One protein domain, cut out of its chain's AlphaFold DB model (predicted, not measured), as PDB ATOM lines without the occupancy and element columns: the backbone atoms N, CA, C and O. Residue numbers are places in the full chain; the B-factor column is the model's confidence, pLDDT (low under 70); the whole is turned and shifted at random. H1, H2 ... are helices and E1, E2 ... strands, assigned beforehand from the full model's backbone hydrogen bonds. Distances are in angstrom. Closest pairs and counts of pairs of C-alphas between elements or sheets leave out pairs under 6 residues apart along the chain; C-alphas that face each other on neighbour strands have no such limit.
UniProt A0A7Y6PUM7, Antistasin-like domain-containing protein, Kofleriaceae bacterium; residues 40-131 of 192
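Overview. This is residues 40 to 131 of the 192 residues of the protein "Antistasin-like domain-containing protein" of Kofleriaceae bacterium (UniProt A0A7Y6PUM7). Little regular structure: three strand hairpins make two lobes, E1-E2 packed on E3-E4 with H1 at the rim, and, at the far end, E5-E6. The 92 printed residues, 34 in named elements, run E1, E2, H1, E3, E4, E5, E6; mostly strand, each two-stranded sheet antiparallel. It is loose, with radius of gyration of the C-alphas 15.5 A, spanning 46 by 32 by 24 A.

Arrangement. E1, residues 48 to 51, and E2, residues 61 to 64, form a hairpin; N 49 and O 63, 2.9 A apart, are within hydrogen-bond range. In H1, residues 68 to 73, 1 of 2 O i to N i+4 and 3 of 3 O i to N i+3 pairs are within range. E3, residues 87 to 92, and E4, residues 95 to 100, form a hairpin, with N 90 and O 97 at 2.9 A. The closest C-alphas of E2 and E4, Ala 62 and Leu 98, are 5.0 A apart. E5, residues 114 to 116, and E6, residues 122 to 126, form a hairpin, with N 115 and O 125 at 2.8 A.

Along the chain. E1 begins at C-alpha 48 (-7.971, 5.177, -21.054). E3 measures 14.8 A and E4 16.0 A. E6 ends at C-alpha 126 (-31.714, -13.964, -15.777).

Size, cuts and confidence. The C-alphas farthest apart, Pro 68 and Ala 131, are 47.4 A apart. The printed part has no cut; links H1 to E3 and E4 to E5 are long. Residues 130 to 131 have pLDDT under 70.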
ATOM      1  N   THR A  40      -3.185   9.031 -32.389       85.88
ATOM      2  CA  THR A  40      -3.326   7.891 -31.482       85.88
ATOM      3  C   THR A  40      -3.467   8.420 -30.060       85.88
ATOM      4  O   THR A  40      -2.565   9.081 -29.550       85.88
ATOM      5  N   GLU A  41      -4.612   8.151 -29.449       91.06
ATOM      6  CA  GLU A  41      -4.995   8.622 -28.120       91.06
ATOM      7  C   GLU A  41      -4.533   7.670 -27.006       91.06
ATOM      8  O   GLU A  41      -4.304   8.100 -25.879       91.06
ATOM      9  N   CYS A  42      -4.361   6.385 -27.328       96.31
ATOM     10  CA  CYS A  42      -3.974   5.332 -26.393       96.31
ATOM     11  C   CYS A  42      -3.144   4.240 -27.082       96.31
ATOM     12  O   CYS A  42      -3.228   4.050 -28.297       96.31
ATOM     13  N   TYR A  43      -2.381   3.479 -26.301       95.81
ATOM     14  CA  TYR A  43      -1.681   2.266 -26.743       95.81
ATOM     15  C   TYR A  43      -2.147   1.021 -25.988       95.81
ATOM     16  O   TYR A  43      -2.099  -0.085 -26.527       95.81
ATOM     17  N   VAL A  44      -2.597   1.194 -24.747       95.88
ATOM     18  CA  VAL A  44      -3.107   0.133 -23.875       95.88
ATOM     19  C   VAL A  44      -4.356   0.607 -23.135       95.88
ATOM     20  O   VAL A  44      -4.592   1.804 -23.006       95.88
ATOM     21  N   ALA A  45      -5.158  -0.326 -22.614       94.62
ATOM     22  CA  ALA A  45      -6.387   0.007 -21.886       94.62
ATOM     23  C   ALA A  45      -6.151   0.943 -20.684       94.62
ATOM     24  O   ALA A  45      -6.989   1.788 -20.400       94.62
ATOM     25  N   SER A  46      -4.989   0.858 -20.021       95.31
ATOM     26  CA  SER A  46      -4.632   1.744 -18.901       95.31
ATOM     27  C   SER A  46      -4.366   3.197 -19.299       95.31
ATOM     28  O   SER A  46      -4.276   4.049 -18.420       95.31
ATOM     29  N   ASP A  47      -4.222   3.489 -20.595       96.44
ATOM     30  CA  ASP A  47      -4.139   4.867 -21.092       96.44
ATOM     31  C   ASP A  47      -5.525   5.517 -21.190       96.44
ATOM     32  O   ASP A  47      -5.621   6.705 -21.486       96.44
ATOM     33  N   CYS A  48      -6.590   4.747 -20.959       96.50
ATOM     34  CA  CYS A  48      -7.971   5.177 -21.054       96.50
ATOM     35  C   CYS A  48      -8.661   5.092 -19.695       96.50
ATOM     36  O   CYS A  48      -8.353   4.240 -18.861       96.50
ATOM     37  N   VAL A  49      -9.640   5.965 -19.492       94.94
ATOM     38  CA  VAL A  49     -10.453   6.018 -18.277       94.94
ATOM     39  C   VAL A  49     -11.931   6.174 -18.637       94.94
ATOM     40  O   VAL A  49     -12.247   6.872 -19.608       94.94
ATOM     41  N   PRO A  50     -12.853   5.523 -17.903       93.69
ATOM     42  CA  PRO A  50     -14.283   5.753 -18.077       93.69
ATOM     43  C   PRO A  50     -14.643   7.199 -17.719       93.69
ATOM     44  O   PRO A  50     -14.192   7.709 -16.694       93.69
ATOM     45  N   ALA A  51     -15.482   7.835 -18.534       92.81
ATOM     46  CA  ALA A  51     -15.922   9.210 -18.341       92.81
ATOM     47  C   ALA A  51     -17.428   9.367 -18.586       92.81
ATOM     48  O   ALA A  51     -18.035   8.683 -19.418       92.81
ATOM     49  N   GLY A  52     -18.039  10.280 -17.833       91.38
ATOM     50  CA  GLY A  52     -19.438  10.682 -17.960       91.38
ATOM     51  C   GLY A  52     -19.570  12.137 -18.425       91.38
ATOM     52  O   GLY A  52     -18.575  12.859 -18.506       91.38
ATOM     53  N   PRO A  53     -20.791  12.614 -18.727       91.88
ATOM     54  CA  PRO A  53     -21.036  14.026 -19.044       91.88
ATOM     55  C   PRO A  53     -20.619  14.987 -17.917       91.88
ATOM     56  O   PRO A  53     -20.376  16.171 -18.164       91.88
ATOM     57  N   ARG A  54     -20.554  14.483 -16.680       92.62
ATOM     58  CA  ARG A  54     -20.048  15.151 -15.478       92.62
ATOM     59  C   ARG A  54     -19.225  14.160 -14.659       92.62
ATOM     60  O   ARG A  54     -19.400  12.954 -14.796       92.62
ATOM     61  N   CYS A  55     -18.387  14.678 -13.761       92.00
ATOM     62  CA  CYS A  55     -17.508  13.866 -12.910       92.00
ATOM     63  C   CYS A  55     -18.255  12.801 -12.094       92.00
ATOM     64  O   CYS A  55     -17.751  11.700 -11.919       92.00
ATOM     65  N   CYS A  56     -19.466  13.128 -11.638       91.38
ATOM     66  CA  CYS A  56     -20.329  12.218 -10.889       91.38
ATOM     67  C   CYS A  56     -21.552  11.782 -11.708       91.38
ATOM     68  O   CYS A  56     -22.625  11.612 -11.144       91.38
ATOM     69  N   ASP A  57     -21.428  11.664 -13.029       90.81
ATOM     70  CA  ASP A  57     -22.408  10.942 -13.839       90.81
ATOM     71  C   ASP A  57     -21.855   9.550 -14.154       90.81
ATOM     72  O   ASP A  57     -20.640   9.341 -14.203       90.81
ATOM     73  N   CYS A  58     -22.744   8.590 -14.404       89.12
ATOM     74  CA  CYS A  58     -22.304   7.278 -14.855       89.12
ATOM     75  C   CYS A  58     -21.526   7.382 -16.173       89.12
ATOM     76  O   CYS A  58     -21.862   8.217 -17.023       89.12
ATOM     77  N   PRO A  59     -20.493   6.543 -16.351       90.62
ATOM     78  CA  PRO A  59     -19.684   6.596 -17.549       90.62
ATOM     79  C   PRO A  59     -20.543   6.276 -18.771       90.62
ATOM     80  O   PRO A  59     -21.343   5.348 -18.752       90.62
ATOM     81  N   THR A  60     -20.383   7.058 -19.830       91.31
ATOM     82  CA  THR A  60     -21.066   6.860 -21.122       91.31
ATOM     83  C   THR A  60     -20.083   6.774 -22.283       91.31
ATOM     84  O   THR A  60     -20.463   6.437 -23.401       91.31
ATOM     85  N   HIS A  61     -18.817   7.095 -22.025       93.69
ATOM     86  CA  HIS A  61     -17.717   7.040 -22.972       93.69
ATOM     87  C   HIS A  61     -16.397   6.802 -22.221       93.69
ATOM     88  O   HIS A  61     -16.372   6.699 -20.993       93.69
ATOM     89  N   ALA A  62     -15.299   6.681 -22.962       95.44
ATOM     90  CA  ALA A  62     -13.957   6.638 -22.403       95.44
ATOM     91  C   ALA A  62     -13.112   7.740 -23.034       95.44
ATOM     92  O   ALA A  62     -13.293   8.076 -24.205       95.44
ATOM     93  N   VAL A  63     -12.191   8.290 -22.254       95.62
ATOM     94  CA  VAL A  63     -11.260   9.338 -22.687       95.62
ATOM     95  C   VAL A  63      -9.830   8.943 -22.327       95.62
ATOM     96  O   VAL A  63      -9.637   8.059 -21.485       95.62
ATOM     97  N   PRO A  64      -8.810   9.572 -22.930       95.94
ATOM     98  CA  PRO A  64      -7.432   9.376 -22.506       95.94
ATOM     99  C   PRO A  64      -7.237   9.809 -21.053       95.94
ATOM    100  O   PRO A  64      -7.726  10.853 -20.636       95.94
ATOM    101  N   ALA A  65      -6.431   9.078 -20.289       94.00
ATOM    102  CA  ALA A  65      -6.055   9.443 -18.921       94.00
ATOM    103  C   ALA A  65      -5.314  10.798 -18.842       94.00
ATOM    104  O   ALA A  65      -5.164  11.395 -17.777       94.00
ATOM    105  N   THR A  66      -4.815  11.291 -19.978       93.25
ATOM    106  CA  THR A  66      -4.178  12.604 -20.116       93.25
ATOM    107  C   THR A  66      -5.165  13.737 -20.402       93.25
ATOM    108  O   THR A  66      -4.733  14.892 -20.444       93.25
ATOM    109  N   ASP A  67      -6.458  13.441 -20.572       93.19
ATOM    110  CA  ASP A  67      -7.488  14.436 -20.859       93.19
ATOM    111  C   ASP A  67      -7.601  15.456 -19.702       93.19
ATOM    112  O   ASP A  67      -7.738  15.078 -18.532       93.19
ATOM    113  N   PRO A  68      -7.520  16.770 -19.985       90.81
ATOM    114  CA  PRO A  68      -7.593  17.797 -18.951       90.81
ATOM    115  C   PRO A  68      -8.949  17.844 -18.231       90.81
ATOM    116  O   PRO A  68      -8.986  18.260 -17.074       90.81
ATOM    117  N   ALA A  69     -10.045  17.428 -18.873       89.56
ATOM    118  CA  ALA A  69     -11.355  17.339 -18.240       89.56
ATOM    119  C   ALA A  69     -11.390  16.223 -17.190       89.56
ATOM    120  O   ALA A  69     -11.964  16.424 -16.122       89.56
ATOM    121  N   GLN A  70     -10.703  15.102 -17.439       89.88
ATOM    122  CA  GLN A  70     -10.581  14.044 -16.440       89.88
ATOM    123  C   GLN A  70      -9.825  14.532 -15.204       89.88
ATOM    124  O   GLN A  70     -10.277  14.320 -14.083       89.88
ATOM    125  N   ARG A  71      -8.712  15.249 -15.397       88.25
ATOM    126  CA  ARG A  71      -7.931  15.794 -14.274       88.25
ATOM    127  C   ARG A  71      -8.739  16.733 -13.384       88.25
ATOM    128  O   ARG A  71      -8.464  16.831 -12.195       88.25
ATOM    129  N   ALA A  72      -9.729  17.427 -13.946       91.12
ATOM    130  CA  ALA A  72     -10.634  18.261 -13.163       91.12
ATOM    131  C   ALA A  72     -11.588  17.437 -12.277       91.12
ATOM    132  O   ALA A  72     -12.083  17.958 -11.282       91.12
ATOM    133  N   CYS A  73     -11.838  16.170 -12.621       91.06
ATOM    134  CA  CYS A  73     -12.674  15.254 -11.852       91.06
ATOM    135  C   CYS A  73     -11.913  14.491 -10.760       91.06
ATOM    136  O   CYS A  73     -12.551  14.045  -9.812       91.06
ATOM    137  N   ASP A  74     -10.583  14.384 -10.838       89.50
ATOM    138  CA  ASP A  74      -9.766  13.661  -9.846       89.50
ATOM    139  C   ASP A  74      -9.875  14.248  -8.423       89.50
ATOM    140  O   ASP A  74      -9.681  13.543  -7.435       89.50
ATOM    141  N   GLU A  75     -10.194  15.542  -8.306       90.00
ATOM    142  CA  GLU A  75     -10.390  16.236  -7.024       90.00
ATOM    143  C   GLU A  75     -11.861  16.261  -6.563       90.00
ATOM    144  O   GLU A  75     -12.167  16.787  -5.489       90.00
ATOM    145  N   VAL A  76     -12.789  15.718  -7.360       93.19
ATOM    146  CA  VAL A  76     -14.223  15.705  -7.048       93.19
ATOM    147  C   VAL A  76     -14.571  14.431  -6.283       93.19
ATOM    148  O   VAL A  76     -14.516  13.328  -6.818       93.19
ATOM    149  N   ASP A  77     -14.977  14.592  -5.026       92.19
ATOM    150  CA  ASP A  77     -15.486  13.494  -4.202       92.19
ATOM    151  C   ASP A  77     -16.936  13.181  -4.610       92.19
ATOM    152  O   ASP A  77     -17.850  13.976  -4.373       92.19
ATOM    153  N   CYS A  78     -17.131  12.054  -5.297       87.75
ATOM    154  CA  CYS A  78     -18.450  11.567  -5.688       87.75
ATOM    155  C   CYS A  78     -18.946  10.518  -4.688       87.75
ATOM    156  O   CYS A  78     -18.226   9.581  -4.338       87.75
ATOM    157  N   GLU A  79     -20.214  10.622  -4.288       87.38
ATOM    158  CA  GLU A  79     -20.887   9.552  -3.551       87.38
ATOM    159  C   GLU A  79     -20.905   8.254  -4.382       87.38
ATOM    160  O   GLU A  79     -20.941   8.313  -5.616       87.38
ATOM    161  N   PRO A  80     -20.886   7.069  -3.741       75.94
ATOM    162  CA  PRO A  80     -20.892   5.799  -4.454       75.94
ATOM    163  C   PRO A  80     -22.158   5.684  -5.309       75.94
ATOM    164  O   PRO A  80     -23.265   5.497  -4.801       75.94
ATOM    165  N   MET A  81     -21.984   5.807  -6.622       71.88
ATOM    166  CA  MET A  81     -23.074   5.703  -7.579       71.88
ATOM    167  C   MET A  81     -23.346   4.248  -7.931       71.88
ATOM    168  O   MET A  81     -22.430   3.471  -8.196       71.88
ATOM    169  N   SER A  82     -24.626   3.894  -8.011       75.31
ATOM    170  CA  SER A  82     -25.057   2.597  -8.528       75.31
ATOM    171  C   SER A  82     -25.158   2.659 -10.055       75.31
ATOM    172  O   SER A  82     -26.251   2.644 -10.620       75.31
ATOM    173  N   CYS A  83     -24.015   2.789 -10.725       73.25
ATOM    174  CA  CYS A  83     -23.936   2.707 -12.181       73.25
ATOM    175  C   CYS A  83     -23.975   1.237 -12.588       73.25
ATOM    176  O   CYS A  83     -23.016   0.542 -12.285       73.25
ATOM    177  N   GLY A  84     -25.079   0.815 -13.221       72.12
ATOM    178  CA  GLY A  84     -25.463  -0.559 -13.594       72.12
ATOM    179  C   GLY A  84     -24.366  -1.634 -13.640       72.12
ATOM    180  O   GLY A  84     -23.760  -1.976 -12.630       72.12
ATOM    181  N   SER A  85     -24.191  -2.279 -14.787       74.12
ATOM    182  CA  SER A  85     -23.141  -3.278 -14.977       74.12
ATOM    183  C   SER A  85     -21.762  -2.616 -15.072       74.12
ATOM    184  O   SER A  85     -21.651  -1.458 -15.484       74.12
ATOM    185  N   PRO A  86     -20.681  -3.338 -14.721       77.62
ATOM    186  CA  PRO A  86     -19.338  -2.776 -14.732       77.62
ATOM    187  C   PRO A  86     -18.900  -2.466 -16.168       77.62
ATOM    188  O   PRO A  86     -18.677  -3.376 -16.964       77.62
ATOM    189  N   MET A  87     -18.738  -1.190 -16.504       88.88
ATOM    190  CA  MET A  87     -18.086  -0.762 -17.745       88.88
ATOM    191  C   MET A  87     -16.609  -0.470 -17.496       88.88
ATOM    192  O   MET A  87     -16.240   0.049 -16.442       88.88
ATOM    193  N   GLN A  88     -15.773  -0.790 -18.475       92.62
ATOM    194  CA  GLN A  88     -14.339  -0.539 -18.441       92.62
ATOM    195  C   GLN A  88     -13.910   0.240 -19.681       92.62
ATOM    196  O   GLN A  88     -14.514   0.135 -20.749       92.62
ATOM    197  N   ALA A  89     -12.862   1.040 -19.529       94.62
ATOM    198  CA  ALA A  89     -12.235   1.698 -20.658       94.62
ATOM    199  C   ALA A  89     -11.250   0.740 -21.335       94.62
ATOM    200  O   ALA A  89     -10.477   0.052 -20.665       94.62
ATOM    201  N   ALA A  90     -11.257   0.736 -22.662       95.62
ATOM    202  CA  ALA A  90     -10.353  -0.045 -23.486       95.62
ATOM    203  C   ALA A  90      -9.697   0.828 -24.548       95.62
ATOM    204  O   ALA A  90     -10.220   1.874 -24.933       95.62
ATOM    205  N   CYS A  91      -8.540   0.377 -25.024       96.38
ATOM    206  CA  CYS A  91      -7.869   0.997 -26.151       96.38
ATOM    207  C   CYS A  91      -8.089   0.157 -27.406       96.38
ATOM    208  O   CYS A  91      -7.468  -0.894 -27.574       96.38
ATOM    209  N   GLU A  92      -8.944   0.639 -28.301       95.81
ATOM    210  CA  GLU A  92      -9.224  -0.010 -29.576       95.81
ATOM    211  C   GLU A  92      -8.711   0.844 -30.730       95.81
ATOM    212  O   GLU A  92      -9.118   1.988 -30.921       95.81
ATOM    213  N   TYR A  93      -7.788   0.285 -31.519       94.06
ATOM    214  CA  TYR A  93      -7.214   0.946 -32.699       94.06
ATOM    215  C   TYR A  93      -6.669   2.358 -32.418       94.06
ATOM    216  O   TYR A  93      -6.740   3.249 -33.268       94.06
ATOM    217  N   GLY A  94      -6.111   2.555 -31.222       94.69
ATOM    218  CA  GLY A  94      -5.554   3.832 -30.800       94.69
ATOM    219  C   GLY A  94      -6.585   4.861 -30.343       94.69
ATOM    220  O   GLY A  94      -6.264   6.047 -30.343       94.69
ATOM    221  N   ARG A  95      -7.805   4.435 -29.994       95.69
ATOM    222  CA  ARG A  95      -8.862   5.277 -29.424       95.69
ATOM    223  C   ARG A  95      -9.402   4.677 -28.140       95.69
ATOM    224  O   ARG A  95      -9.551   3.459 -28.038       95.69
ATOM    225  N   CYS A  96      -9.728   5.544 -27.193       96.19
ATOM    226  CA  CYS A  96     -10.396   5.115 -25.978       96.19
ATOM    227  C   CYS A  96     -11.870   4.833 -26.266       96.19
ATOM    228  O   CYS A  96     -12.589   5.683 -26.791       96.19
ATOM    229  N   VAL A  97     -12.317   3.629 -25.924       95.06
ATOM    230  CA  VAL A  97     -13.715   3.204 -26.034       95.06
ATOM    231  C   VAL A  97     -14.201   2.688 -24.689       95.06
ATOM    232  O   VAL A  97     -13.415   2.189 -23.882       95.06
ATOM    233  N   LEU A  98     -15.496   2.850 -24.433       94.12
ATOM    234  CA  LEU A  98     -16.145   2.261 -23.272       94.12
ATOM    235  C   LEU A  98     -16.753   0.928 -23.691       94.12
ATOM    236  O   LEU A  98     -17.501   0.872 -24.666       94.12
ATOM    237  N   GLU A  99     -16.435  -0.128 -22.956       93.12
ATOM    238  CA  GLU A  99     -16.953  -1.468 -23.201       93.12
ATOM    239  C   GLU A  99     -17.484  -2.102 -21.914       93.12
ATOM    240  O   GLU A  99     -17.159  -1.695 -20.796       93.12
ATOM    241  N   CYS A 100     -18.316  -3.125 -22.070       91.44
ATOM    242  CA  CYS A 100     -18.816  -3.897 -20.944       91.44
ATOM    243  C   CYS A 100     -17.709  -4.799 -20.400       91.44
ATOM    244  O   CYS A 100     -17.108  -5.572 -21.147       91.44
ATOM    245  N   SER A 101     -17.485  -4.756 -19.088       86.50
ATOM    246  CA  SER A 101     -16.581  -5.710 -18.454       86.50
ATOM    247  C   SER A 101     -17.185  -7.112 -18.559       86.50
ATOM    248  O   SER A 101     -18.408  -7.268 -18.454       86.50
ATOM    249  N   PRO A 102     -16.359  -8.153 -18.742       80.69
ATOM    250  CA  PRO A 102     -16.846  -9.521 -18.779       80.69
ATOM    251  C   PRO A 102     -17.530  -9.862 -17.453       80.69
ATOM    252  O   PRO A 102     -16.908  -9.867 -16.390       80.69
ATOM    253  N   VAL A 103     -18.826 -10.150 -17.522       78.81
ATOM    254  CA  VAL A 103     -19.614 -10.500 -16.344       78.81
ATOM    255  C   VAL A 103     -19.391 -11.976 -16.020       78.81
ATOM    256  O   VAL A 103     -19.796 -12.863 -16.771       78.81
ATOM    257  N   ALA A 104     -18.731 -12.244 -14.894       81.25
ATOM    258  CA  ALA A 104     -18.570 -13.588 -14.357       81.25
ATOM    259  C   ALA A 104     -19.725 -13.897 -13.391       81.25
ATOM    260  O   ALA A 104     -19.669 -13.559 -12.211       81.25
ATOM    261  N   CYS A 105     -20.788 -14.524 -13.897       84.00
ATOM    262  CA  CYS A 105     -21.885 -15.002 -13.058       84.00
ATOM    263  C   CYS A 105     -21.592 -16.435 -12.618       84.00
ATOM    264  O   CYS A 105     -21.856 -17.385 -13.358       84.00
ATOM    265  N   ASP A 106     -21.005 -16.588 -11.433       84.00
ATOM    266  CA  ASP A 106     -20.588 -17.886 -10.901       84.00
ATOM    267  C   ASP A 106     -21.737 -18.907 -10.920       84.00
ATOM    268  O   ASP A 106     -22.694 -18.829 -10.151       84.00
ATOM    269  N   GLY A 107     -21.641 -19.886 -11.825       77.81
ATOM    270  CA  GLY A 107     -22.573 -21.010 -11.921       77.81
ATOM    271  C   GLY A 107     -23.983 -20.674 -12.424       77.81
ATOM    272  O   GLY A 107     -24.833 -21.565 -12.425       77.81
ATOM    273  N   ALA A 108     -24.250 -19.442 -12.864       82.12
ATOM    274  CA  ALA A 108     -25.554 -19.072 -13.406       82.12
ATOM    275  C   ALA A 108     -25.660 -19.471 -14.886       82.12
ATOM    276  O   ALA A 108     -24.868 -19.039 -15.723       82.12
ATOM    277  N   SER A 109     -26.668 -20.273 -15.224       88.00
ATOM    278  CA  SER A 109     -27.102 -20.484 -16.603       88.00
ATOM    279  C   SER A 109     -28.554 -20.039 -16.740       88.00
ATOM    280  O   SER A 109     -29.453 -20.549 -16.073       88.00
ATOM    281  N   CYS A 110     -28.785 -19.045 -17.591       88.56
ATOM    282  CA  CYS A 110     -30.113 -18.488 -17.808       88.56
ATOM    283  C   CYS A 110     -30.701 -19.042 -19.106       88.56
ATOM    284  O   CYS A 110     -30.113 -18.879 -20.175       88.56
ATOM    285  N   ALA A 111     -31.878 -19.673 -19.023       90.12
ATOM    286  CA  ALA A 111     -32.545 -20.296 -20.173       90.12
ATOM    287  C   ALA A 111     -32.849 -19.308 -21.315       90.12
ATOM    288  O   ALA A 111     -32.864 -19.702 -22.478       90.12
ATOM    289  N   TYR A 112     -33.053 -18.031 -20.977       85.56
ATOM    290  CA  TYR A 112     -33.386 -16.953 -21.913       85.56
ATOM    291  C   TYR A 112     -32.280 -15.893 -22.021       85.56
ATOM    292  O   TYR A 112     -32.514 -14.799 -22.521       85.56
ATOM    293  N   GLY A 113     -31.069 -16.218 -21.561       88.06
ATOM    294  CA  GLY A 113     -29.963 -15.267 -21.482       88.06
ATOM    295  C   GLY A 113     -30.038 -14.352 -20.258       88.06
ATOM    296  O   GLY A 113     -30.896 -14.504 -19.387       88.06
ATOM    297  N   PHE A 114     -29.082 -13.436 -20.173       90.31
ATOM    298  CA  PHE A 114     -28.963 -12.481 -19.075       90.31
ATOM    299  C   PHE A 114     -29.629 -11.151 -19.432       90.31
ATOM    300  O   PHE A 114     -29.675 -10.768 -20.602       90.31
ATOM    301  N   VAL A 115     -30.126 -10.441 -18.422       88.56
ATOM    302  CA  VAL A 115     -30.658  -9.083 -18.574       88.56
ATOM    303  C   VAL A 115     -29.520  -8.140 -18.956       88.56
ATOM    304  O   VAL A 115     -28.434  -8.216 -18.380       88.56
ATOM    305  N   THR A 116     -29.774  -7.236 -19.898       86.81
ATOM    306  CA  THR A 116     -28.893  -6.102 -20.196       86.81
ATOM    307  C   THR A 116     -29.336  -4.871 -19.417       86.81
ATOM    308  O   THR A 116     -30.532  -4.588 -19.338       86.81
ATOM    309  N   ASP A 117     -28.388  -4.119 -18.873       84.50
ATOM    310  CA  ASP A 117     -28.655  -2.839 -18.224       84.50
ATOM    311  C   ASP A 117     -28.911  -1.708 -19.245       84.50
ATOM    312  O   ASP A 117     -28.929  -1.916 -20.462       84.50
ATOM    313  N   GLY A 118     -29.094  -0.478 -18.752       79.12
ATOM    314  CA  GLY A 118     -29.298   0.706 -19.597       79.12
ATOM    315  C   GLY A 118     -28.110   1.071 -20.499       79.12
ATOM    316  O   GLY A 118     -28.283   1.867 -21.418       79.12
ATOM    317  N   ASN A 119     -26.935   0.479 -20.271       78.69
ATOM    318  CA  ASN A 119     -25.740   0.651 -21.094       78.69
ATOM    319  C   ASN A 119     -25.569  -0.487 -22.115       78.69
ATOM    320  O   ASN A 119     -24.600  -0.500 -22.871       78.69
ATOM    321  N   GLY A 120     -26.502  -1.445 -22.152       83.00
ATOM    322  CA  GLY A 120     -26.427  -2.625 -23.013       83.00
ATOM    323  C   GLY A 120     -25.495  -3.716 -22.482       83.00
ATOM    324  O   GLY A 120     -25.229  -4.689 -23.188       83.00
ATOM    325  N   CYS A 121     -25.013  -3.588 -21.246       89.00
ATOM    326  CA  CYS A 121     -24.116  -4.550 -20.631       89.00
ATOM    327  C   CYS A 121     -24.896  -5.651 -19.926       89.00
ATOM    328  O   CYS A 121     -25.872  -5.390 -19.224       89.00
ATOM    329  N   LEU A 122     -24.452  -6.899 -20.089       89.12
ATOM    330  CA  LEU A 122     -25.061  -8.036 -19.401       89.12
ATOM    331  C   LEU A 122     -24.936  -7.864 -17.886       89.12
ATOM    332  O   LEU A 122     -23.959  -7.310 -17.388       89.12
ATOM    333  N   THR A 123     -25.930  -8.342 -17.157       87.19
ATOM    334  CA  THR A 123     -25.967  -8.416 -15.692       87.19
ATOM    335  C   THR A 123     -25.979  -9.889 -15.273       87.19
ATOM    336  O   THR A 123     -26.091 -10.773 -16.118       87.19
ATOM    337  N   CYS A 124     -25.904 -10.186 -13.972       88.81
ATOM    338  CA  CYS A 124     -26.116 -11.555 -13.478       88.81
ATOM    339  C   CYS A 124     -27.578 -11.908 -13.198       88.81
ATOM    340  O   CYS A 124     -27.858 -12.935 -12.580       88.81
ATOM    341  N   GLU A 125     -28.514 -11.088 -13.666       88.62
ATOM    342  CA  GLU A 125     -29.935 -11.389 -13.591       88.62
ATOM    343  C   GLU A 125     -30.367 -12.168 -14.836       88.62
ATOM    344  O   GLU A 125     -29.984 -11.841 -15.960       88.62
ATOM    345  N   CYS A 126     -31.168 -13.218 -14.649       89.88
ATOM    346  CA  CYS A 126     -31.714 -13.964 -15.777       89.88
ATOM    347  C   CYS A 126     -32.865 -13.200 -16.421       89.88
ATOM    348  O   CYS A 126     -33.789 -12.760 -15.736       89.88
ATOM    349  N   ALA A 127     -32.836 -13.109 -17.749       87.19
ATOM    350  CA  ALA A 127     -33.955 -12.578 -18.501       87.19
ATOM    351  C   ALA A 127     -35.189 -13.468 -18.295       87.19
ATOM    352  O   ALA A 127     -35.101 -14.702 -18.241       87.19
ATOM    353  N   ALA A 128     -36.351 -12.828 -18.186       82.75
ATOM    354  CA  ALA A 128     -37.623 -13.527 -18.257       82.75
ATOM    355  C   ALA A 128     -37.763 -14.209 -19.633       82.75
ATOM    356  O   ALA A 128     -37.135 -13.762 -20.600       82.75
ATOM    357  N   PRO A 129     -38.584 -15.271 -19.750       80.00
ATOM    358  CA  PRO A 129     -38.980 -15.772 -21.059       80.00
ATOM    359  C   PRO A 129     -39.411 -14.606 -21.952       80.00
ATOM    360  O   PRO A 129     -40.138 -13.730 -21.464       80.00
ATOM    361  N   PRO A 130     -38.997 -14.574 -23.237       69.19
ATOM    362  CA  PRO A 130     -39.613 -13.657 -24.176       69.19
ATOM    363  C   PRO A 130     -41.106 -13.925 -24.084       69.19
ATOM    364  O   PRO A 130     -41.536 -15.076 -24.167       69.19
ATOM    365  N   ALA A 131     -41.879 -12.887 -23.797       67.50
ATOM    366  CA  ALA A 131     -43.312 -13.031 -23.708       67.50
ATOM    367  C   ALA A 131     -43.783 -13.326 -25.139       67.50
ATOM    368  O   ALA A 131     -43.786 -12.461 -26.010       67.50
TER     369      ALA A 131